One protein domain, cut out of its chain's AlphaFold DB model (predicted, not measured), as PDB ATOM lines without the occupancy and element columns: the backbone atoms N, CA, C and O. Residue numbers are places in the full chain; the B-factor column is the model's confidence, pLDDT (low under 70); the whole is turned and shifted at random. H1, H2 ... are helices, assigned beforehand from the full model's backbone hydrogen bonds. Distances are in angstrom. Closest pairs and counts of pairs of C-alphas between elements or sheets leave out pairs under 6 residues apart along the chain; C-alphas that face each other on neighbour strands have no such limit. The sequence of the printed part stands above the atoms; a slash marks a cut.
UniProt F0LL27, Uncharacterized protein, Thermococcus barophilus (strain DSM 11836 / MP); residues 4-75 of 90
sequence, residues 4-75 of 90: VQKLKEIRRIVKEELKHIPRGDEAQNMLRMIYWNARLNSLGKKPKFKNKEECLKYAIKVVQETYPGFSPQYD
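AT A GLANCE: This is residues 4 to 75 of the 90 residues of an uncharacterized protein of Thermococcus barophilus (strain DSM 11836 / MP) (UniProt F0LL27). Three helices run back and forth in a zigzag, with H2 in the middle between H1 and H3, crossing each of them at an angle; after H3, residues 67 to 75 fold back toward the end of H1. The printed part has 72 residues with three named helices, in the order H1, H2, H3, and no named strand; its class is all helix. The whole is compact, with a radius of gyration of the C-alphas of 12.1 A, yet elongated, spanning 39 by 21 by 17 A.

HOW THE PARTS SIT: H2, residues 26 to 42, touches H1, residues 4 to 20, where the closest C-alphas, those of Val 14 and Trp 36, are 6.4 A apart. H1 and H2 run opposite ways at a tilt of 38 degrees, only just steep, and form a helical hairpin. H2 also touches H3, residues 52 to 66; the closest C-alphas, those of Ile 34 and Ala 59, are 5.3 A apart. H2 and H3 run opposite ways at a steep tilt of 40 degrees and form a second helical hairpin. H1 and H3 are only just apart, with their closest C-alphas 8.4 A from each other. In H2 every O i to N i+4 pair is within hydrogen-bond range; in H1 it is 11 of 13 pairs and in H3 10 of 11.

IN THESE COORDINATES: H2, 17 residues, is 24.2 A long from first to last C-alpha, beginning at C-alpha 26 (88.854, 103.291, -71.646). H1, also 17 residues, is 25.6 A long and begins at C-alpha 4 (57.419, 103.046, -68.788). H3, 15 residues, is 21.6 A long and ends at C-alpha 66 (89.691, 113.577, -74.442).

THE WHOLE: The two C-alphas farthest apart, those of Gln 5 and Gly 69, are 39.9 A from each other. The printed part runs from residue 4 to residue 75 with no cut. The link from H1 to H2 is tight, with 5 residues, and the link from H2 to H3 is short, with 9. The mean pLDDT of the printed part is 96.0, and no printed residue is under 70.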
ATOM      1  N   VAL A   4      56.482 104.083 -69.249       84.94
ATOM      2  CA  VAL A   4      57.419 103.046 -68.788       84.94
ATOM      3  C   VAL A   4      57.714 102.027 -69.890       84.94
ATOM      4  O   VAL A   4      58.874 101.676 -70.104       84.94
ATOM      5  N   GLN A   5      56.688 101.575 -70.617       88.31
ATOM      6  CA  GLN A   5      56.856 100.666 -71.758       88.31
ATOM      7  C   GLN A   5      57.698 101.313 -72.864       88.31
ATOM      8  O   GLN A   5      58.621 100.681 -73.372       88.31
ATOM      9  N   LYS A   6      57.457 102.597 -73.164       89.31
ATOM     10  CA  LYS A   6      58.237 103.336 -74.167       89.31
ATOM     11  C   LYS A   6      59.716 103.450 -73.779       89.31
ATOM     12  O   LYS A   6      60.582 103.242 -74.621       89.31
ATOM     13  N   LEU A   7      60.022 103.728 -72.509       91.94
ATOM     14  CA  LEU A   7      61.410 103.809 -72.040       91.94
ATOM     15  C   LEU A   7      62.131 102.453 -72.092       91.94
ATOM     16  O   LEU A   7      63.310 102.398 -72.443       91.94
ATOM     17  N   LYS A   8      61.436 101.361 -71.747       95.00
ATOM     18  CA  LYS A   8      61.986 100.000 -71.866       95.00
ATOM     19  C   LYS A   8      62.333  99.670 -73.315       95.00
ATOM     20  O   LYS A   8      63.422  99.157 -73.557       95.00
ATOM     21  N   GLU A   9      61.454 100.016 -74.251       95.56
ATOM     22  CA  GLU A   9      61.678  99.766 -75.673       95.56
ATOM     23  C   GLU A   9      62.850 100.580 -76.228       95.56
ATOM     24  O   GLU A   9      63.743 100.020 -76.855       95.56
ATOM     25  N   ILE A  10      62.926 101.872 -75.897       95.56
ATOM     26  CA  ILE A  10      64.066 102.717 -76.277       95.56
ATOM     27  C   ILE A  10      65.379 102.113 -75.758       95.56
ATOM     28  O   ILE A  10      66.328 101.944 -76.517       95.56
ATOM     29  N   ARG A  11      65.437 101.716 -74.479       96.81
ATOM     30  CA  ARG A  11      66.635 101.074 -73.914       96.81
ATOM     31  C   ARG A  11      66.980  99.760 -74.612       96.81
ATOM     32  O   ARG A  11      68.160  99.445 -74.713       96.81
ATOM     33  N   ARG A  12      65.983  98.989 -75.058       97.75
ATOM     34  CA  ARG A  12      66.200  97.755 -75.822       97.75
ATOM     35  C   ARG A  12      66.857  98.066 -77.164       97.75
ATOM     36  O   ARG A  12      67.895  97.483 -77.442       97.75
ATOM     37  N   ILE A  13      66.323  99.031 -77.914       97.56
ATOM     38  CA  ILE A  13      66.883  99.482 -79.198       97.56
ATOM     39  C   ILE A  13      68.355  99.868 -79.033       97.56
ATOM     40  O   ILE A  13      69.214  99.300 -79.697       97.56
ATOM     41  N   VAL A  14      68.674 100.754 -78.083       97.88
ATOM     42  CA  VAL A  14      70.062 101.214 -77.906       97.88
ATOM     43  C   VAL A  14      70.992 100.086 -77.441       97.88
ATOM     44  O   VAL A  14      72.162 100.061 -77.813       97.88
ATOM     45  N   LYS A  15      70.505  99.117 -76.650       97.94
ATOM     46  CA  LYS A  15      71.308  97.938 -76.273       97.94
ATOM     47  C   LYS A  15      71.654  97.061 -77.472       97.94
ATOM     48  O   LYS A  15      72.761  96.533 -77.502       97.94
ATOM     49  N   GLU A  16      70.723  96.893 -78.408       98.31
ATOM     50  CA  GLU A  16      70.965  96.150 -79.646       98.31
ATOM     51  C   GLU A  16      71.954  96.900 -80.542       98.31
ATOM     52  O   GLU A  16      72.955  96.319 -80.945       98.31
ATOM     53  N   GLU A  17      71.770  98.210 -80.732       98.19
ATOM     54  CA  GLU A  17      72.721  99.052 -81.474       98.19
ATOM     55  C   GLU A  17      74.132  99.013 -80.846       98.19
ATOM     56  O   GLU A  17      75.131  98.933 -81.552       98.19
ATOM     57  N   LEU A  18      74.253  98.970 -79.513       98.31
ATOM     58  CA  LEU A  18      75.544  98.853 -78.819       98.31
ATOM     59  C   LEU A  18      76.278  97.521 -79.049       98.31
ATOM     60  O   LEU A  18      77.433  97.407 -78.629       98.31
ATOM     61  N   LYS A  19      75.659  96.503 -79.654       98.19
ATOM     62  CA  LYS A  19      76.383  95.291 -80.084       98.19
ATOM     63  C   LYS A  19      77.304  95.582 -81.273       98.19
ATOM     64  O   LYS A  19      78.322  94.916 -81.410       98.19
ATOM     65  N   HIS A  20      76.993  96.629 -82.037       98.50
ATOM     66  CA  HIS A  20      77.753  97.115 -83.188       98.50
ATOM     67  C   HIS A  20      78.884  98.088 -82.810       98.50
ATOM     68  O   HIS A  20      79.572  98.606 -83.679       98.50
ATOM     69  N   ILE A  21      79.098  98.349 -81.515       98.12
ATOM     70  CA  ILE A  21      80.218  99.151 -81.003       98.12
ATOM     71  C   ILE A  21      80.930  98.294 -79.950       98.12
ATOM     72  O   ILE A  21      80.475  98.290 -78.810       98.12
ATOM     73  N   PRO A  22      81.984  97.519 -80.258       98.00
ATOM     74  CA  PRO A  22      82.595  96.595 -79.298       98.00
ATOM     75  C   PRO A  22      83.073  97.295 -78.019       98.00
ATOM     76  O   PRO A  22      83.359  98.493 -78.007       98.00
ATOM     77  N   ARG A  23      83.130  96.547 -76.910       97.50
ATOM     78  CA  ARG A  23      83.847  96.991 -75.702       97.50
ATOM     79  C   ARG A  23      85.351  96.927 -75.961       97.50
ATOM     80  O   ARG A  23      85.792  96.084 -76.734       97.50
ATOM     81  N   GLY A  24      86.113  97.774 -75.281       96.44
ATOM     82  CA  GLY A  24      87.561  97.831 -75.453       96.44
ATOM     83  C   GLY A  24      88.248  98.512 -74.281       96.44
ATOM     84  O   GLY A  24      87.882  98.281 -73.126       96.44
ATOM     85  N   ASP A  25      89.232  99.341 -74.603       97.19
ATOM     86  CA  ASP A  25      89.928 100.207 -73.656       97.19
ATOM     87  C   ASP A  25      89.011 101.305 -73.078       97.19
ATOM     88  O   ASP A  25      87.792 101.329 -73.287       97.19
ATOM     89  N   GLU A  26      89.592 102.204 -72.286       98.00
ATOM     90  CA  GLU A  26      88.854 103.291 -71.646       98.00
ATOM     91  C   GLU A  26      88.147 104.196 -72.668       98.00
ATOM     92  O   GLU A  26      86.949 104.449 -72.522       98.00
ATOM     93  N   ALA A  27      88.837 104.595 -73.741       98.06
ATOM     94  CA  ALA A  27      88.288 105.455 -74.789       98.06
ATOM     95  C   ALA A  27      87.129 104.776 -75.540       98.06
ATOM     96  O   ALA A  27      86.062 105.367 -75.732       98.06
ATOM     97  N   GLN A  28      87.273 103.494 -75.880       98.44
ATOM     98  CA  GLN A  28      86.227 102.711 -76.535       98.44
ATOM     99  C   GLN A  28      85.012 102.485 -75.613       98.44
ATOM    100  O   GLN A  28      83.857 102.516 -76.054       98.44
ATOM    101  N   ASN A  29      85.226 102.289 -74.311       98.44
ATOM    102  CA  ASN A  29      84.123 102.195 -73.351       98.44
ATOM    103  C   ASN A  29      83.440 103.555 -73.122       98.44
ATOM    104  O   ASN A  29      82.215 103.602 -72.960       98.44
ATOM    105  N   MET A  30      84.199 104.653 -73.174       98.44
ATOM    106  CA  MET A  30      83.667 106.015 -73.142       98.44
ATOM    107  C   MET A  30      82.799 106.298 -74.375       98.44
ATOM    108  O   MET A  30      81.683 106.800 -74.216       98.44
ATOM    109  N   LEU A  31      83.224 105.870 -75.572       98.62
ATOM    110  CA  LEU A  31      82.420 105.946 -76.799       98.62
ATOM    111  C   LEU A  31      81.047 105.294 -76.602       98.62
ATOM    112  O   LEU A  31      80.014 105.916 -76.860       98.62
ATOM    113  N   ARG A  32      81.019 104.064 -76.074       98.62
ATOM    114  CA  ARG A  32      79.768 103.337 -75.792       98.62
ATOM    115  C   ARG A  32      78.868 104.088 -74.807       98.62
ATOM    116  O   ARG A  32      77.648 104.098 -74.980       98.62
ATOM    117  N   MET A  33      79.446 104.697 -73.773       98.44
ATOM    118  CA  MET A  33      78.704 105.465 -72.769       98.44
ATOM    119  C   MET A  33      78.080 106.734 -73.367       98.44
ATOM    120  O   MET A  33      76.899 107.014 -73.137       98.44
ATOM    121  N   ILE A  34      78.845 107.490 -74.158       98.44
ATOM    122  CA  ILE A  34      78.362 108.730 -74.779       98.44
ATOM    123  C   ILE A  34      77.307 108.412 -75.838       98.44
ATOM    124  O   ILE A  34      76.240 109.033 -75.829       98.44
ATOM    125  N   TYR A  35      77.544 107.397 -76.678       98.56
ATOM    126  CA  TYR A  35      76.569 106.923 -77.660       98.56
ATOM    127  C   TYR A  35      75.246 106.539 -76.995       98.56
ATOM    128  O   TYR A  35      74.185 106.980 -77.431       98.56
ATOM    129  N   TRP A  36      75.300 105.776 -75.897       98.31
ATOM    130  CA  TRP A  36      74.112 105.393 -75.134       98.31
ATOM    131  C   TRP A  36      73.270 106.611 -74.745       98.31
ATOM    132  O   TRP A  36      72.075 106.667 -75.042       98.31
ATOM    133  N   ASN A  37      73.892 107.616 -74.129       97.12
ATOM    134  CA  ASN A  37      73.195 108.823 -73.690       97.12
ATOM    135  C   ASN A  37      72.659 109.649 -74.871       97.12
ATOM    136  O   ASN A  37      71.511 110.104 -74.835       97.12
ATOM    137  N   ALA A  38      73.455 109.819 -75.929       97.62
ATOM    138  CA  ALA A  38      73.049 110.532 -77.138       97.62
ATOM    139  C   ALA A  38      71.834 109.862 -77.796       97.62
ATOM    140  O   ALA A  38      70.824 110.517 -78.076       97.62
ATOM    141  N   ARG A  39      71.885 108.537 -77.947       97.75
ATOM    142  CA  ARG A  39      70.850 107.766 -78.623       97.75
ATOM    143  C   ARG A  39      69.560 107.667 -77.816       97.75
ATOM    144  O   ARG A  39      68.486 107.854 -78.391       97.75
ATOM    145  N   LEU A  40      69.636 107.471 -76.495       96.00
ATOM    146  CA  LEU A  40      68.453 107.524 -75.621       96.00
ATOM    147  C   LEU A  40      67.701 108.855 -75.774       96.00
ATOM    148  O   LEU A  40      66.471 108.864 -75.847       96.00
ATOM    149  N   ASN A  41      68.435 109.968 -75.862       94.12
ATOM    150  CA  ASN A  41      67.851 111.288 -76.080       94.12
ATOM    151  C   ASN A  41      67.282 111.444 -77.501       94.12
ATOM    152  O   ASN A  41      66.195 112.003 -77.647       94.12
ATOM    153  N   SER A  42      67.955 110.907 -78.527       96.00
ATOM    154  CA  SER A  42      67.487 110.931 -79.929       96.00
ATOM    155  C   SER A  42      66.160 110.191 -80.155       96.00
ATOM    156  O   SER A  42      65.388 110.546 -81.034       96.00
ATOM    157  N   LEU A  43      65.857 109.183 -79.333       94.44
ATOM    158  CA  LEU A  43      64.597 108.427 -79.391       94.44
ATOM    159  C   LEU A  43      63.542 108.962 -78.400       94.44
ATOM    160  O   LEU A  43      62.423 108.443 -78.303       94.44
ATOM    161  N   GLY A  44      63.910 109.982 -77.621       90.69
ATOM    162  CA  GLY A  44      63.089 110.599 -76.589       90.69
ATOM    163  C   GLY A  44      62.025 111.557 -77.134       90.69
ATOM    164  O   GLY A  44      61.706 111.597 -78.316       90.69
ATOM    165  N   LYS A  45      61.427 112.352 -76.237       85.19
ATOM    166  CA  LYS A  45      60.366 113.314 -76.601       85.19
ATOM    167  C   LYS A  45      60.888 114.581 -77.292       85.19
ATOM    168  O   LYS A  45      60.111 115.251 -77.959       85.19
ATOM    169  N   LYS A  46      62.157 114.939 -77.073       87.25
ATOM    170  CA  LYS A  46      62.807 116.148 -77.604       87.25
ATOM    171  C   LYS A  46      64.186 115.764 -78.151       87.25
ATOM    172  O   LYS A  46      65.176 115.910 -77.433       87.25
ATOM    173  N   PRO A  47      64.242 115.176 -79.355       90.19
ATOM    174  CA  PRO A  47      65.479 114.633 -79.890       90.19
ATOM    175  C   PRO A  47      66.465 115.750 -80.241       90.19
ATOM    176  O   PRO A  47      66.113 116.699 -80.936       90.19
ATOM    177  N   LYS A  48      67.703 115.627 -79.747       89.19
ATOM    178  CA  LYS A  48      68.828 116.495 -80.140       89.19
ATOM    179  C   LYS A  48      69.496 116.017 -81.435       89.19
ATOM    180  O   LYS A  48      69.994 116.834 -82.195       89.19
ATOM    181  N   PHE A  49      69.488 114.706 -81.660       94.50
ATOM    182  CA  PHE A  49      70.037 114.041 -82.841       94.50
ATOM    183  C   PHE A  49      68.907 113.332 -83.575       94.50
ATOM    184  O   PHE A  49      67.972 112.841 -82.934       94.50
ATOM    185  N   LYS A  50      68.989 113.280 -84.901       92.44
ATOM    186  CA  LYS A  50      67.941 112.721 -85.762       92.44
ATOM    187  C   LYS A  50      68.038 111.203 -85.879       92.44
ATOM    188  O   LYS A  50      67.011 110.530 -85.929       92.44
ATOM    189  N   ASN A  51      69.252 110.662 -85.919       95.12
ATOM    190  CA  ASN A  51      69.508 109.258 -86.237       95.12
ATOM    191  C   ASN A  51      70.704 108.689 -85.442       95.12
ATOM    192  O   ASN A  51      71.261 109.362 -84.566       95.12
ATOM    193  N   LYS A  52      71.026 107.409 -85.664       96.38
ATOM    194  CA  LYS A  52      72.093 106.694 -84.936       96.38
ATOM    195  C   LYS A  52      73.483 107.186 -85.360       96.38
ATOM    196  O   LYS A  52      74.384 107.265 -84.533       96.38
ATOM    197  N   GLU A  53      73.615 107.612 -86.605       96.44
ATOM    198  CA  GLU A  53      74.832 108.094 -87.251       96.44
ATOM    199  C   GLU A  53      75.282 109.428 -86.654       96.44
ATOM    200  O   GLU A  53      76.429 109.566 -86.234       96.44
ATOM    201  N   GLU A  54      74.364 110.390 -86.513       96.62
ATOM    202  CA  GLU A  54      74.625 111.660 -85.823       96.62
ATOM    203  C   GLU A  54      75.019 111.432 -84.356       96.62
ATOM    204  O   GLU A  54      75.914 112.105 -83.841       96.62
ATOM    205  N   CYS A  55      74.386 110.462 -83.680       98.06
ATOM    206  CA  CYS A  55      74.746 110.105 -82.306       98.06
ATOM    207  C   CYS A  55      76.165 109.530 -82.226       98.06
ATOM    208  O   CYS A  55      76.905 109.878 -81.305       98.06
ATOM    209  N   LEU A  56      76.540 108.660 -83.169       98.19
ATOM    210  CA  LEU A  56      77.864 108.047 -83.218       98.19
ATOM    211  C   LEU A  56      78.946 109.076 -83.556       98.19
ATOM    212  O   LEU A  56      79.930 109.157 -82.828       98.19
ATOM    213  N   LYS A  57      78.731 109.925 -84.568       96.94
ATOM    214  CA  LYS A  57      79.630 111.043 -84.912       96.94
ATOM    215  C   LYS A  57      79.873 111.969 -83.726       96.94
ATOM    216  O   LYS A  57      81.015 112.288 -83.407       96.94
ATOM    217  N   TYR A  58      78.801 112.360 -83.033       97.56
ATOM    218  CA  TYR A  58      78.909 113.163 -81.818       97.56
ATOM    219  C   TYR A  58      79.728 112.448 -80.738       97.56
ATOM    220  O   TYR A  58      80.610 113.055 -80.135       97.56
ATOM    221  N   ALA A  59      79.461 111.162 -80.505       98.12
ATOM    222  CA  ALA A  59      80.176 110.393 -79.499       98.12
ATOM    223  C   ALA A  59      81.670 110.258 -79.827       98.12
ATOM    224  O   ALA A  59      82.493 110.480 -78.944       98.12
ATOM    225  N   ILE A  60      82.020 109.973 -81.086       98.00
ATOM    226  CA  ILE A  60      83.410 109.907 -81.562       98.00
ATOM    227  C   ILE A  60      84.116 111.240 -81.312       98.00
ATOM    228  O   ILE A  60      85.171 111.246 -80.682       98.00
ATOM    229  N   LYS A  61      83.503 112.362 -81.717       97.44
ATOM    230  CA  LYS A  61      84.077 113.699 -81.523       97.44
ATOM    231  C   LYS A  61      84.378 113.989 -80.049       97.44
ATOM    232  O   LYS A  61      85.482 114.407 -79.724       97.44
ATOM    233  N   VAL A  62      83.428 113.717 -79.151       97.81
ATOM    234  CA  VAL A  62      83.619 113.948 -77.705       97.81
ATOM    235  C   VAL A  62      84.725 113.061 -77.127       97.81
ATOM    236  O   VAL A  62      85.495 113.511 -76.281       97.81
ATOM    237  N   VAL A  63      84.840 111.804 -77.571       98.06
ATOM    238  CA  VAL A  63      85.946 110.942 -77.123       98.06
ATOM    239  C   VAL A  63      87.279 111.465 -77.648       98.06
ATOM    240  O   VAL A  63      88.235 111.502 -76.882       98.06
ATOM    241  N   GLN A  64      87.349 111.921 -78.899       97.38
ATOM    242  CA  GLN A  64      88.570 112.482 -79.490       97.38
ATOM    243  C   GLN A  64      89.035 113.776 -78.807       97.38
ATOM    244  O   GLN A  64      90.236 114.004 -78.707       97.38
ATOM    245  N   GLU A  65      88.119 114.584 -78.259       97.06
ATOM    246  CA  GLU A  65      88.475 115.743 -77.421       97.06
ATOM    247  C   GLU A  65      89.249 115.331 -76.152       97.06
ATOM    248  O   GLU A  65      90.084 116.089 -75.665       97.06
ATOM    249  N   THR A  66      88.999 114.124 -75.628       96.50
ATOM    250  CA  THR A  66      89.691 113.577 -74.442       96.50
ATOM    251  C   THR A  66      90.891 112.697 -74.820       96.50
ATOM    252  O   THR A  66      91.915 112.711 -74.143       96.50
ATOM    253  N   TYR A  67      90.783 111.954 -75.923       96.31
ATOM    254  CA  TYR A  67      91.776 111.016 -76.443       96.31
ATOM    255  C   TYR A  67      92.067 111.341 -77.921       96.31
ATOM    256  O   TYR A  67      91.511 110.694 -78.809       96.31
ATOM    257  N   PRO A  68      92.950 112.310 -78.232       94.19
ATOM    258  CA  PRO A  68      93.164 112.781 -79.609       94.19
ATOM    259  C   PRO A  68      93.624 111.708 -80.608       94.19
ATOM    260  O   PRO A  68      93.384 111.830 -81.802       94.19
ATOM    261  N   GLY A  69      94.271 110.641 -80.126       93.12
ATOM    262  CA  GLY A  69      94.685 109.490 -80.940       93.12
ATOM    263  C   GLY A  69      93.645 108.368 -81.035       93.12
ATOM    264  O   GLY A  69      93.971 107.283 -81.512       93.12
ATOM    265  N   PHE A  70      92.426 108.576 -80.531       96.44
ATOM    266  CA  PHE A  70      91.401 107.540 -80.491       96.44
ATOM    267  C   PHE A  70      90.946 107.142 -81.898       96.44
ATOM    268  O   PHE A  70      90.407 107.954 -82.655       96.44
ATOM    269  N   SER A  71      91.121 105.857 -82.209       95.81
ATOM    270  CA  SER A  71      90.591 105.220 -83.410       95.81
ATOM    271  C   SER A  71      89.361 104.381 -83.029       95.81
ATOM    272  O   SER A  71      89.517 103.337 -82.389       95.81
ATOM    273  N   PRO A  72      88.135 104.837 -83.351       96.50
ATOM    274  CA  PRO A  72      86.914 104.172 -82.916       96.50
ATOM    275  C   PRO A  72      86.709 102.833 -83.626       96.50
ATOM    276  O   PRO A  72      86.839 102.735 -84.844       96.50
ATOM    277  N   GLN A  73      86.292 101.818 -82.869       97.69
ATOM    278  CA  GLN A  73      85.860 100.536 -83.427       97.69
ATOM    279  C   GLN A  73      84.334 100.454 -83.425       97.69
ATOM    280  O   GLN A  73      83.700 100.612 -82.378       97.69
ATOM    281  N   TYR A  74      83.740 100.202 -84.589       97.50
ATOM    282  CA  TYR A  74      82.305  99.988 -84.765       97.50
ATOM    283  C   TYR A  74      82.023  99.287 -86.102       97.50
ATOM    284  O   TYR A  74      82.874  99.242 -86.989       97.50
ATOM    285  N   ASP A  75      80.824  98.730 -86.231       97.38
ATOM    286  CA  ASP A  75      80.312  98.128 -87.462       97.38
ATOM    287  C   ASP A  75      79.931  99.228 -88.465       97.38
ATOM    288  O   ASP A  75      78.878  99.862 -88.355       97.38
TER     289      ASP A  75